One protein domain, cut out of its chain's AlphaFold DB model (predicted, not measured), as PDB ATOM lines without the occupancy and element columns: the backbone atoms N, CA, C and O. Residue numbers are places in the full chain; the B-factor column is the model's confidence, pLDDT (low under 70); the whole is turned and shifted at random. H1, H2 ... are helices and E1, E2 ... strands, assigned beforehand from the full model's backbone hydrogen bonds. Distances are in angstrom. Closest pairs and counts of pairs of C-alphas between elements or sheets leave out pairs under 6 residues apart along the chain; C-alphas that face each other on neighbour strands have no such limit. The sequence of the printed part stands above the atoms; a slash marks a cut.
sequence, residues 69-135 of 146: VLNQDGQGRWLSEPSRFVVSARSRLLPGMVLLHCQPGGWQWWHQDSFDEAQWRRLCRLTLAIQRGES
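AT A GLANCE: This is residues 69 to 135 of the 146 residues of an uncharacterized protein of Ferrimonas marina (UniProt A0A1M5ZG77). A strongly twisted sheet of four antiparallel strands has one long helix, H1, laid over one face and crossing the strands, while no named helix covers the other face. E2, the longest strand, bends partway along; its first residues pair with the short edge strand E1, and the rest runs beside E3, with E4 at the other edge. The printed part has 67 residues with four named strands followed by one named helix, in the order E1, E2, E3, E4, H1, and the sheet keeps the chain's order of strands. The class is mixed, helices and strands, and the whole is compact, with a radius of gyration of the C-alphas of 11.2 A and a rounded outline of 30 by 28 by 19 A.

HOW THE PARTS SIT: E1, residues 75 to 78, E2, residues 84 to 94, E3, residues 97 to 103, and E4, residues 106 to 111, form a meander, each strand the antiparallel neighbour of the one before. E2 and E3 are a hairpin with N 92 and O 99 at 2.7 A and N 86 and O 103 at 3.0 A, within hydrogen-bond range. E2 bends by 72 degrees at residue 89. Its pairing is staggered: residues 84 to 86 pair with E1 and residues 86 to 94 with E3. In the hairpin of E1 and E2, N 76 and O 85 are 2.8 A apart, within hydrogen-bond range. In the hairpin of E3 and E4, N 100 and O 108 are 2.7 A apart, also within range. E1 is apart from E3 and E4. Residues 69 to 70 pair antiparallel with residues 76 to 77 of E1. H1, residues 117 to 134, is on the sheet at a height of 8.5 A. It lies over E2 and E3, and only just not over E4, on which 2 of its C-alphas fall. On the local plane it runs across the strands, at 83 degrees to E2. The closest C-alphas of E2 and H1 are those of Ala 89 and Gln 131, 4.4 A apart. In H1 every O i to N i+4 pair is within hydrogen-bond range.

IN THESE COORDINATES: E1 begins at C-alpha 75, (-1.731, -42.033, 45.455). E2 measures 24.9 A from first to last C-alpha, E3 19.2 A and E4 16.7 A; E1 measures 10.5 A. H1 measures 26.1 A, from C-alpha 117 at (-4.459, -44.008, 23.467) to C-alpha 134 at (-12.917, -34.554, 46.307).

THE WHOLE: The two C-alphas farthest apart are those of Ser 80 and Ser 135, 31.5 A. The printed part has no cut, and its four links between named elements are tight. The mean pLDDT of the printed part is 77.1; residues 80 to 82, 104 to 105, 114 to 115 and 133 to 135 are under 70.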
ATOM      1  N   VAL A  69       3.044 -45.454  38.732       79.81
ATOM      2  CA  VAL A  69       1.892 -46.251  39.129       79.81
ATOM      3  C   VAL A  69       0.964 -45.318  39.872       79.81
ATOM      4  O   VAL A  69       1.428 -44.633  40.781       79.81
ATOM      5  N   LEU A  70      -0.307 -45.269  39.482       78.56
ATOM      6  CA  LEU A  70      -1.318 -44.446  40.140       78.56
ATOM      7  C   LEU A  70      -2.476 -45.336  40.591       78.56
ATOM      8  O   LEU A  70      -2.972 -46.176  39.829       78.56
ATOM      9  N   ASN A  71      -2.886 -45.156  41.841       77.81
ATOM     10  CA  ASN A  71      -4.072 -45.780  42.402       77.81
ATOM     11  C   ASN A  71      -5.303 -44.871  42.219       77.81
ATOM     12  O   ASN A  71      -5.174 -43.671  41.972       77.81
ATOM     13  N   GLN A  72      -6.500 -45.438  42.356       71.31
ATOM     14  CA  GLN A  72      -7.767 -44.702  42.267       71.31
ATOM     15  C   GLN A  72      -7.901 -43.623  43.350       71.31
ATOM     16  O   GLN A  72      -8.515 -42.591  43.102       71.31
ATOM     17  N   ASP A  73      -7.233 -43.813  44.489       70.62
ATOM     18  CA  ASP A  73      -7.189 -42.864  45.609       70.62
ATOM     19  C   ASP A  73      -6.259 -41.657  45.359       70.62
ATOM     20  O   ASP A  73      -5.932 -40.911  46.278       70.62
ATOM     21  N   GLY A  74      -5.731 -41.496  44.140       75.38
ATOM     22  CA  GLY A  74      -4.800 -40.420  43.790       75.38
ATOM     23  C   GLY A  74      -3.376 -40.611  44.314       75.38
ATOM     24  O   GLY A  74      -2.506 -39.791  44.034       75.38
ATOM     25  N   GLN A  75      -3.088 -41.702  45.025       81.56
ATOM     26  CA  GLN A  75      -1.731 -42.033  45.455       81.56
ATOM     27  C   GLN A  75      -0.942 -42.664  44.312       81.56
ATOM     28  O   GLN A  75      -1.358 -43.669  43.731       81.56
ATOM     29  N   GLY A  76       0.208 -42.080  44.001       80.38
ATOM     30  CA  GLY A  76       1.103 -42.533  42.957       80.38
ATOM     31  C   GLY A  76       2.525 -42.784  43.443       80.38
ATOM     32  O   GLY A  76       2.973 -42.280  44.473       80.38
ATOM     33  N   ARG A  77       3.264 -43.587  42.685       80.69
ATOM     34  CA  ARG A  77       4.695 -43.817  42.894       80.69
ATOM     35  C   ARG A  77       5.411 -43.751  41.559       80.69
ATOM     36  O   ARG A  77       4.958 -44.348  40.581       80.69
ATOM     37  N   TRP A  78       6.537 -43.053  41.525       79.00
ATOM     38  CA  TRP A  78       7.402 -43.055  40.352       79.00
ATOM     39  C   TRP A  78       8.086 -44.418  40.207       79.00
ATOM     40  O   TRP A  78       8.508 -45.030  41.182       79.00
ATOM     41  N   LEU A  79       8.195 -44.930  38.987       74.00
ATOM     42  CA  LEU A  79       8.907 -46.187  38.726       74.00
ATOM     43  C   LEU A  79      10.423 -45.987  38.738       74.00
ATOM     44  O   LEU A  79      11.167 -46.906  39.056       74.00
ATOM     45  N   SER A  80      10.878 -44.781  38.404       67.81
ATOM     46  CA  SER A  80      12.299 -44.433  38.376       67.81
ATOM     47  C   SER A  80      12.877 -44.119  39.757       67.81
ATOM     48  O   SER A  80      14.091 -44.040  39.889       67.81
ATOM     49  N   GLU A  81      12.037 -43.897  40.771       68.31
ATOM     50  CA  GLU A  81      12.472 -43.403  42.075       68.31
ATOM     51  C   GLU A  81      11.528 -43.913  43.173       68.31
ATOM     52  O   GLU A  81      10.320 -43.975  42.953       68.31
ATOM     53  N   PRO A  82      12.003 -44.274  44.377       68.19
ATOM     54  CA  PRO A  82      11.120 -44.732  45.451       68.19
ATOM     55  C   PRO A  82      10.179 -43.643  46.001       68.19
ATOM     56  O   PRO A  82       9.418 -43.918  46.930       68.19
ATOM     57  N   SER A  83      10.190 -42.433  45.435       75.94
ATOM     58  CA  SER A  83       9.346 -41.320  45.847       75.94
ATOM     59  C   SER A  83       7.868 -41.569  45.523       75.94
ATOM     60  O   SER A  83       7.467 -41.925  44.409       75.94
ATOM     61  N   ARG A  84       7.039 -41.379  46.552       79.88
ATOM     62  CA  ARG A  84       5.578 -41.375  46.451       79.88
ATOM     63  C   ARG A  84       5.109 -39.954  46.172       79.88
ATOM     64  O   ARG A  84       5.699 -38.997  46.670       79.88
ATOM     65  N   PHE A  85       4.053 -39.831  45.388       81.06
ATOM     66  CA  PHE A  85       3.367 -38.571  45.156       81.06
ATOM     67  C   PHE A  85       1.865 -38.758  45.331       81.06
ATOM     68  O   PHE A  85       1.349 -39.861  45.173       81.06
ATOM     69  N   VAL A  86       1.161 -37.683  45.651       82.44
ATOM     70  CA  VAL A  86      -0.304 -37.689  45.730       82.44
ATOM     71  C   VAL A  86      -0.849 -36.677  44.739       82.44
ATOM     72  O   VAL A  86      -0.411 -35.528  44.710       82.44
ATOM     73  N   VAL A  87      -1.776 -37.118  43.903       82.94
ATOM     74  CA  VAL A  87      -2.506 -36.290  42.949       82.94
ATOM     75  C   VAL A  87      -3.705 -35.685  43.669       82.94
ATOM     76  O   VAL A  87      -4.577 -36.408  44.137       82.94
ATOM     77  N   SER A  88      -3.753 -34.359  43.740       80.19
ATOM     78  CA  SER A  88      -4.910 -33.621  44.262       80.19
ATOM     79  C   SER A  88      -5.963 -33.409  43.170       80.19
ATOM     80  O   SER A  88      -5.617 -33.317  41.985       80.19
ATOM     81  N   ALA A  89      -7.236 -33.227  43.531       80.62
ATOM     82  CA  ALA A  89      -8.291 -32.861  42.582       80.62
ATOM     83  C   ALA A  89      -8.160 -31.456  42.003       80.62
ATOM     84  O   ALA A  89      -8.879 -31.116  41.065       80.62
ATOM     85  N   ARG A  90      -7.197 -30.650  42.470       82.06
ATOM     86  CA  ARG A  90      -6.787 -29.441  41.738       82.06
ATOM     87  C   ARG A  90      -6.343 -29.760  40.310       82.06
ATOM     88  O   ARG A  90      -6.381 -28.876  39.461       82.06
ATOM     89  N   SER A  91      -5.958 -31.004  40.039       84.31
ATOM     90  CA  SER A  91      -5.688 -31.496  38.691       84.31
ATOM     91  C   SER A  91      -6.827 -31.154  37.723       84.31
ATOM     92  O   SER A  91      -7.996 -31.258  38.079       84.31
ATOM     93  N   ARG A  92      -6.514 -30.760  36.488       82.88
ATOM     94  CA  ARG A  92      -7.482 -30.400  35.443       82.88
ATOM     95  C   ARG A  92      -7.270 -31.211  34.178       82.88
ATOM     96  O   ARG A  92      -6.144 -31.480  33.782       82.88
ATOM     97  N   LEU A  93      -8.370 -31.541  33.514       84.31
ATOM     98  CA  LEU A  93      -8.365 -32.154  32.193       84.31
ATOM     99  C   LEU A  93      -8.718 -31.096  31.156       84.31
ATOM    100  O   LEU A  93      -9.690 -30.362  31.319       84.31
ATOM    101  N   LEU A  94      -7.920 -31.031  30.102       80.19
ATOM    102  CA  LEU A  94      -8.126 -30.201  28.927       80.19
ATOM    103  C   LEU A  94      -8.122 -31.091  27.674       80.19
ATOM    104  O   LEU A  94      -7.569 -32.196  27.693       80.19
ATOM    105  N   PRO A  95      -8.712 -30.630  26.560       76.19
ATOM    106  CA  PRO A  95      -8.608 -31.326  25.284       76.19
ATOM    107  C   PRO A  95      -7.135 -31.559  24.917       76.19
ATOM    108  O   PRO A  95      -6.368 -30.614  24.760       76.19
ATOM    109  N   GLY A  96      -6.725 -32.828  24.847       73.81
ATOM    110  CA  GLY A  96      -5.350 -33.223  24.536       73.81
ATOM    111  C   GLY A  96      -4.318 -33.015  25.654       73.81
ATOM    112  O   GLY A  96      -3.153 -33.347  25.442       73.81
ATOM    113  N   MET A  97      -4.685 -32.517  26.842       79.38
ATOM    114  CA  MET A  97      -3.731 -32.238  27.930       79.38
ATOM    115  C   MET A  97      -4.324 -32.482  29.328       79.38
ATOM    116  O   MET A  97      -5.471 -32.162  29.594       79.38
ATOM    117  N   VAL A  98      -3.532 -33.022  30.254       83.19
ATOM    118  CA  VAL A  98      -3.872 -33.140  31.677       83.19
ATOM    119  C   VAL A  98      -2.900 -32.286  32.477       83.19
ATOM    120  O   VAL A  98      -1.690 -32.448  32.345       83.19
ATOM    121  N   LEU A  99      -3.419 -31.408  33.329       83.81
ATOM    122  CA  LEU A  99      -2.662 -30.790  34.408       83.81
ATOM    123  C   LEU A  99      -2.864 -31.609  35.683       83.81
ATOM    124  O   LEU A  99      -3.978 -31.693  36.180       83.81
ATOM    125  N   LEU A 100      -1.807 -32.180  36.240       80.94
ATOM    126  CA  LEU A 100      -1.833 -32.900  37.507       80.94
ATOM    127  C   LEU A 100      -1.161 -32.078  38.586       80.94
ATOM    128  O   LEU A 100      -0.027 -31.645  38.426       80.94
ATOM    129  N   HIS A 101      -1.836 -31.884  39.707       81.62
ATOM    130  CA  HIS A 101      -1.210 -31.284  40.872       81.62
ATOM    131  C   HIS A 101      -0.671 -32.394  41.778       81.62
ATOM    132  O   HIS A 101      -1.427 -32.989  42.550       81.62
ATOM    133  N   CYS A 102       0.624 -32.684  41.664       77.25
ATOM    134  CA  CYS A 102       1.301 -33.741  42.411       77.25
ATOM    135  C   CYS A 102       1.957 -33.156  43.666       77.25
ATOM    136  O   CYS A 102       2.787 -32.264  43.561       77.25
ATOM    137  N   GLN A 103       1.676 -33.665  44.860       76.12
ATOM    138  CA  GLN A 103       2.422 -33.307  46.072       76.12
ATOM    139  C   GLN A 103       3.481 -34.375  46.385       76.12
ATOM    140  O   GLN A 103       3.171 -35.562  46.264       76.12
ATOM    141  N   PRO A 104       4.721 -33.992  46.757       62.75
ATOM    142  CA  PRO A 104       5.220 -32.617  46.942       62.75
ATOM    143  C   PRO A 104       5.684 -31.899  45.647       62.75
ATOM    144  O   PRO A 104       6.165 -30.777  45.713       62.75
ATOM    145  N   GLY A 105       5.560 -32.520  44.469       65.69
ATOM    146  CA  GLY A 105       6.186 -32.075  43.208       65.69
ATOM    147  C   GLY A 105       5.554 -30.904  42.426       65.69
ATOM    148  O   GLY A 105       6.054 -30.583  41.350       65.69
ATOM    149  N   GLY A 106       4.481 -30.277  42.907       76.50
ATOM    150  CA  GLY A 106       3.771 -29.188  42.228       76.50
ATOM    151  C   GLY A 106       2.993 -29.606  40.968       76.50
ATOM    152  O   GLY A 106       2.601 -30.760  40.788       76.50
ATOM    153  N   TRP A 107       2.726 -28.631  40.093       76.44
ATOM    154  CA  TRP A 107       1.964 -28.841  38.861       76.44
ATOM    155  C   TRP A 107       2.773 -29.558  37.785       76.44
ATOM    156  O   TRP A 107       3.875 -29.147  37.415       76.44
ATOM    157  N   GLN A 108       2.159 -30.583  37.214       75.44
ATOM    158  CA  GLN A 108       2.644 -31.318  36.067       75.44
ATOM    159  C   GLN A 108       1.671 -31.250  34.906       75.44
ATOM    160  O   GLN A 108       0.467 -31.195  35.108       75.44
ATOM    161  N   TRP A 109       2.190 -31.241  33.688       77.31
ATOM    162  CA  TRP A 109       1.406 -31.170  32.461       77.31
ATOM    163  C   TRP A 109       1.771 -32.290  31.511       77.31
ATOM    164  O   TRP A 109       2.899 -32.428  31.042       77.31
ATOM    165  N   TRP A 110       0.786 -33.102  31.191       76.62
ATOM    166  CA  TRP A 110       0.963 -34.290  30.387       76.62
ATOM    167  C   TRP A 110       0.077 -34.187  29.167       76.62
ATOM    168  O   TRP A 110      -1.118 -33.932  29.266       76.62
ATOM    169  N   HIS A 111       0.670 -34.357  27.997       75.44
ATOM    170  CA  HIS A 111      -0.049 -34.234  26.741       75.44
ATOM    171  C   HIS A 111      -0.437 -35.611  26.217       75.44
ATOM    172  O   HIS A 111       0.342 -36.551  26.363       75.44
ATOM    173  N   GLN A 112      -1.585 -35.698  25.549       77.00
ATOM    174  CA  GLN A 112      -2.120 -36.926  24.966       77.00
ATOM    175  C   GLN A 112      -1.091 -37.708  24.152       77.00
ATOM    176  O   GLN A 112      -0.857 -38.862  24.480       77.00
ATOM    177  N   ASP A 113      -0.425 -37.081  23.177       70.62
ATOM    178  CA  ASP A 113       0.475 -37.814  22.267       70.62
ATOM    179  C   ASP A 113       1.703 -38.414  22.956       70.62
ATOM    180  O   ASP A 113       2.381 -39.252  22.371       70.62
ATOM    181  N   SER A 114       2.018 -38.010  24.189       68.56
ATOM    182  CA  SER A 114       3.057 -38.689  24.958       68.56
ATOM    183  C   SER A 114       2.640 -40.142  25.239       68.56
ATOM    184  O   SER A 114       3.469 -41.049  25.190       68.56
ATOM    185  N   PHE A 115       1.356 -40.378  25.499       68.94
ATOM    186  CA  PHE A 115       0.813 -41.662  25.922       68.94
ATOM    187  C   PHE A 115       0.203 -42.421  24.750       68.94
ATOM    188  O   PHE A 115      -0.302 -41.836  23.795       68.94
ATOM    189  N   ASP A 116       0.179 -43.743  24.873       77.62
ATOM    190  CA  ASP A 116      -0.681 -44.552  24.017       77.62
ATOM    191  C   ASP A 116      -2.163 -44.244  24.310       77.62
ATOM    192  O   ASP A 116      -2.521 -43.863  25.432       77.62
ATOM    193  N   GLU A 117      -3.058 -44.431  23.344       77.88
ATOM    194  CA  GLU A 117      -4.459 -44.008  23.467       77.88
ATOM    195  C   GLU A 117      -5.168 -44.694  24.650       77.88
ATOM    196  O   GLU A 117      -5.923 -44.068  25.403       77.88
ATOM    197  N   ALA A 118      -4.868 -45.975  24.883       79.50
ATOM    198  CA  ALA A 118      -5.379 -46.712  26.034       79.50
ATOM    199  C   ALA A 118      -4.872 -46.136  27.369       79.50
ATOM    200  O   ALA A 118      -5.624 -46.074  28.346       79.50
ATOM    201  N   GLN A 119      -3.614 -45.696  27.421       77.25
ATOM    202  CA  GLN A 119      -2.998 -45.101  28.610       77.25
ATOM    203  C   GLN A 119      -3.558 -43.704  28.873       77.25
ATOM    204  O   GLN A 119      -3.903 -43.391  30.012       77.25
ATOM    205  N   TRP A 120      -3.737 -42.907  27.818       81.31
ATOM    206  CA  TRP A 120      -4.374 -41.597  27.886       81.31
ATOM    207  C   TRP A 120      -5.795 -41.685  28.443       81.31
ATOM    208  O   TRP A 120      -6.132 -41.021  29.422       81.31
ATOM    209  N   ARG A 121      -6.626 -42.576  27.884       84.06
ATOM    210  CA  ARG A 121      -8.003 -42.785  28.362       84.06
ATOM    211  C   ARG A 121      -8.036 -43.236  29.826       84.06
ATOM    212  O   ARG A 121      -8.913 -42.806  30.573       84.06
ATOM    213  N   ARG A 122      -7.094 -44.088  30.250       81.62
ATOM    214  CA  ARG A 122      -6.967 -44.525  31.653       81.62
ATOM    215  C   ARG A 122      -6.591 -43.370  32.573       81.62
ATOM    216  O   ARG A 122      -7.250 -43.193  33.594       81.62
ATOM    217  N   LEU A 123      -5.599 -42.572  32.191       81.69
ATOM    218  CA  LEU A 123      -5.195 -41.388  32.936       81.69
ATOM    219  C   LEU A 123      -6.373 -40.425  33.111       81.69
ATOM    220  O   LEU A 123      -6.686 -40.060  34.239       81.69
ATOM    221  N   CYS A 124      -7.078 -40.094  32.026       83.75
ATOM    222  CA  CYS A 124      -8.249 -39.222  32.078       83.75
ATOM    223  C   CYS A 124      -9.319 -39.754  33.039       83.75
ATOM    224  O   CYS A 124      -9.878 -38.988  33.818       83.75
ATOM    225  N   ARG A 125      -9.586 -41.068  33.038       83.75
ATOM    226  CA  ARG A 125     -10.535 -41.686  33.980       83.75
ATOM    227  C   ARG A 125     -10.079 -41.562  35.431       83.75
ATOM    228  O   ARG A 125     -10.908 -41.249  36.276       83.75
ATOM    229  N   LEU A 126      -8.796 -41.784  35.716       81.56
ATOM    230  CA  LEU A 126      -8.247 -41.635  37.067       81.56
ATOM    231  C   LEU A 126      -8.316 -40.182  37.529       81.56
ATOM    232  O   LEU A 126      -8.785 -39.916  38.629       81.56
ATOM    233  N   THR A 127      -7.929 -39.231  36.678       83.62
ATOM    234  CA  THR A 127      -8.019 -37.806  37.005       83.62
ATOM    235  C   THR A 127      -9.468 -37.378  37.242       83.62
ATOM    236  O   THR A 127      -9.729 -36.679  38.215       83.62
ATOM    237  N   LEU A 128     -10.425 -37.850  36.431       84.12
ATOM    238  CA  LEU A 128     -11.857 -37.622  36.673       84.12
ATOM    239  C   LEU A 128     -12.336 -38.267  37.978       84.12
ATOM    240  O   LEU A 128     -13.144 -37.671  38.683       84.12
ATOM    241  N   ALA A 129     -11.876 -39.479  38.297       82.06
ATOM    242  CA  ALA A 129     -12.247 -40.169  39.530       82.06
ATOM    243  C   ALA A 129     -11.748 -39.406  40.763       82.06
ATOM    244  O   ALA A 129     -12.525 -39.183  41.686       82.06
ATOM    245  N   ILE A 130     -10.506 -38.919  40.734       81.69
ATOM    246  CA  ILE A 130      -9.916 -38.094  41.799       81.69
ATOM    247  C   ILE A 130     -10.667 -36.760  41.922       81.69
ATOM    248  O   ILE A 130     -11.020 -36.352  43.025       81.69
ATOM    249  N   GLN A 131     -10.992 -36.118  40.791       82.25
ATOM    250  CA  GLN A 131     -11.808 -34.899  40.774       82.25
ATOM    251  C   GLN A 131     -13.179 -35.095  41.426       82.25
ATOM    252  O   GLN A 131     -13.633 -34.265  42.214       82.25
ATOM    253  N   ARG A 132     -13.837 -36.212  41.111       77.88
ATOM    254  CA  ARG A 132     -15.150 -36.560  41.663       77.88
ATOM    255  C   ARG A 132     -15.074 -36.995  43.128       77.88
ATOM    256  O   ARG A 132     -15.992 -36.685  43.875       77.88
ATOM    257  N   GLY A 133     -13.992 -37.650  43.548       66.75
ATOM    258  CA  GLY A 133     -13.765 -38.064  44.936       66.75
ATOM    259  C   GLY A 133     -13.611 -36.888  45.909       66.75
ATOM    260  O   GLY A 133     -14.185 -36.922  46.996       66.75
ATOM    261  N   GLU A 134     -12.937 -35.801  45.510       56.47
ATOM    262  CA  GLU A 134     -12.917 -34.554  46.307       56.47
ATOM    263  C   GLU A 134     -14.258 -33.798  46.251       56.47
ATOM    264  O   GLU A 134     -14.571 -33.036  47.158       56.47
ATOM    265  N   SER A 135     -15.116 -34.046  45.252       50.31
ATOM    266  CA  SER A 135     -16.449 -33.412  45.200       50.31
ATOM    267  C   SER A 135     -17.382 -33.892  46.321       50.31
ATOM    268  O   SER A 135     -18.372 -33.230  46.621       50.31
TER     269      SER A 135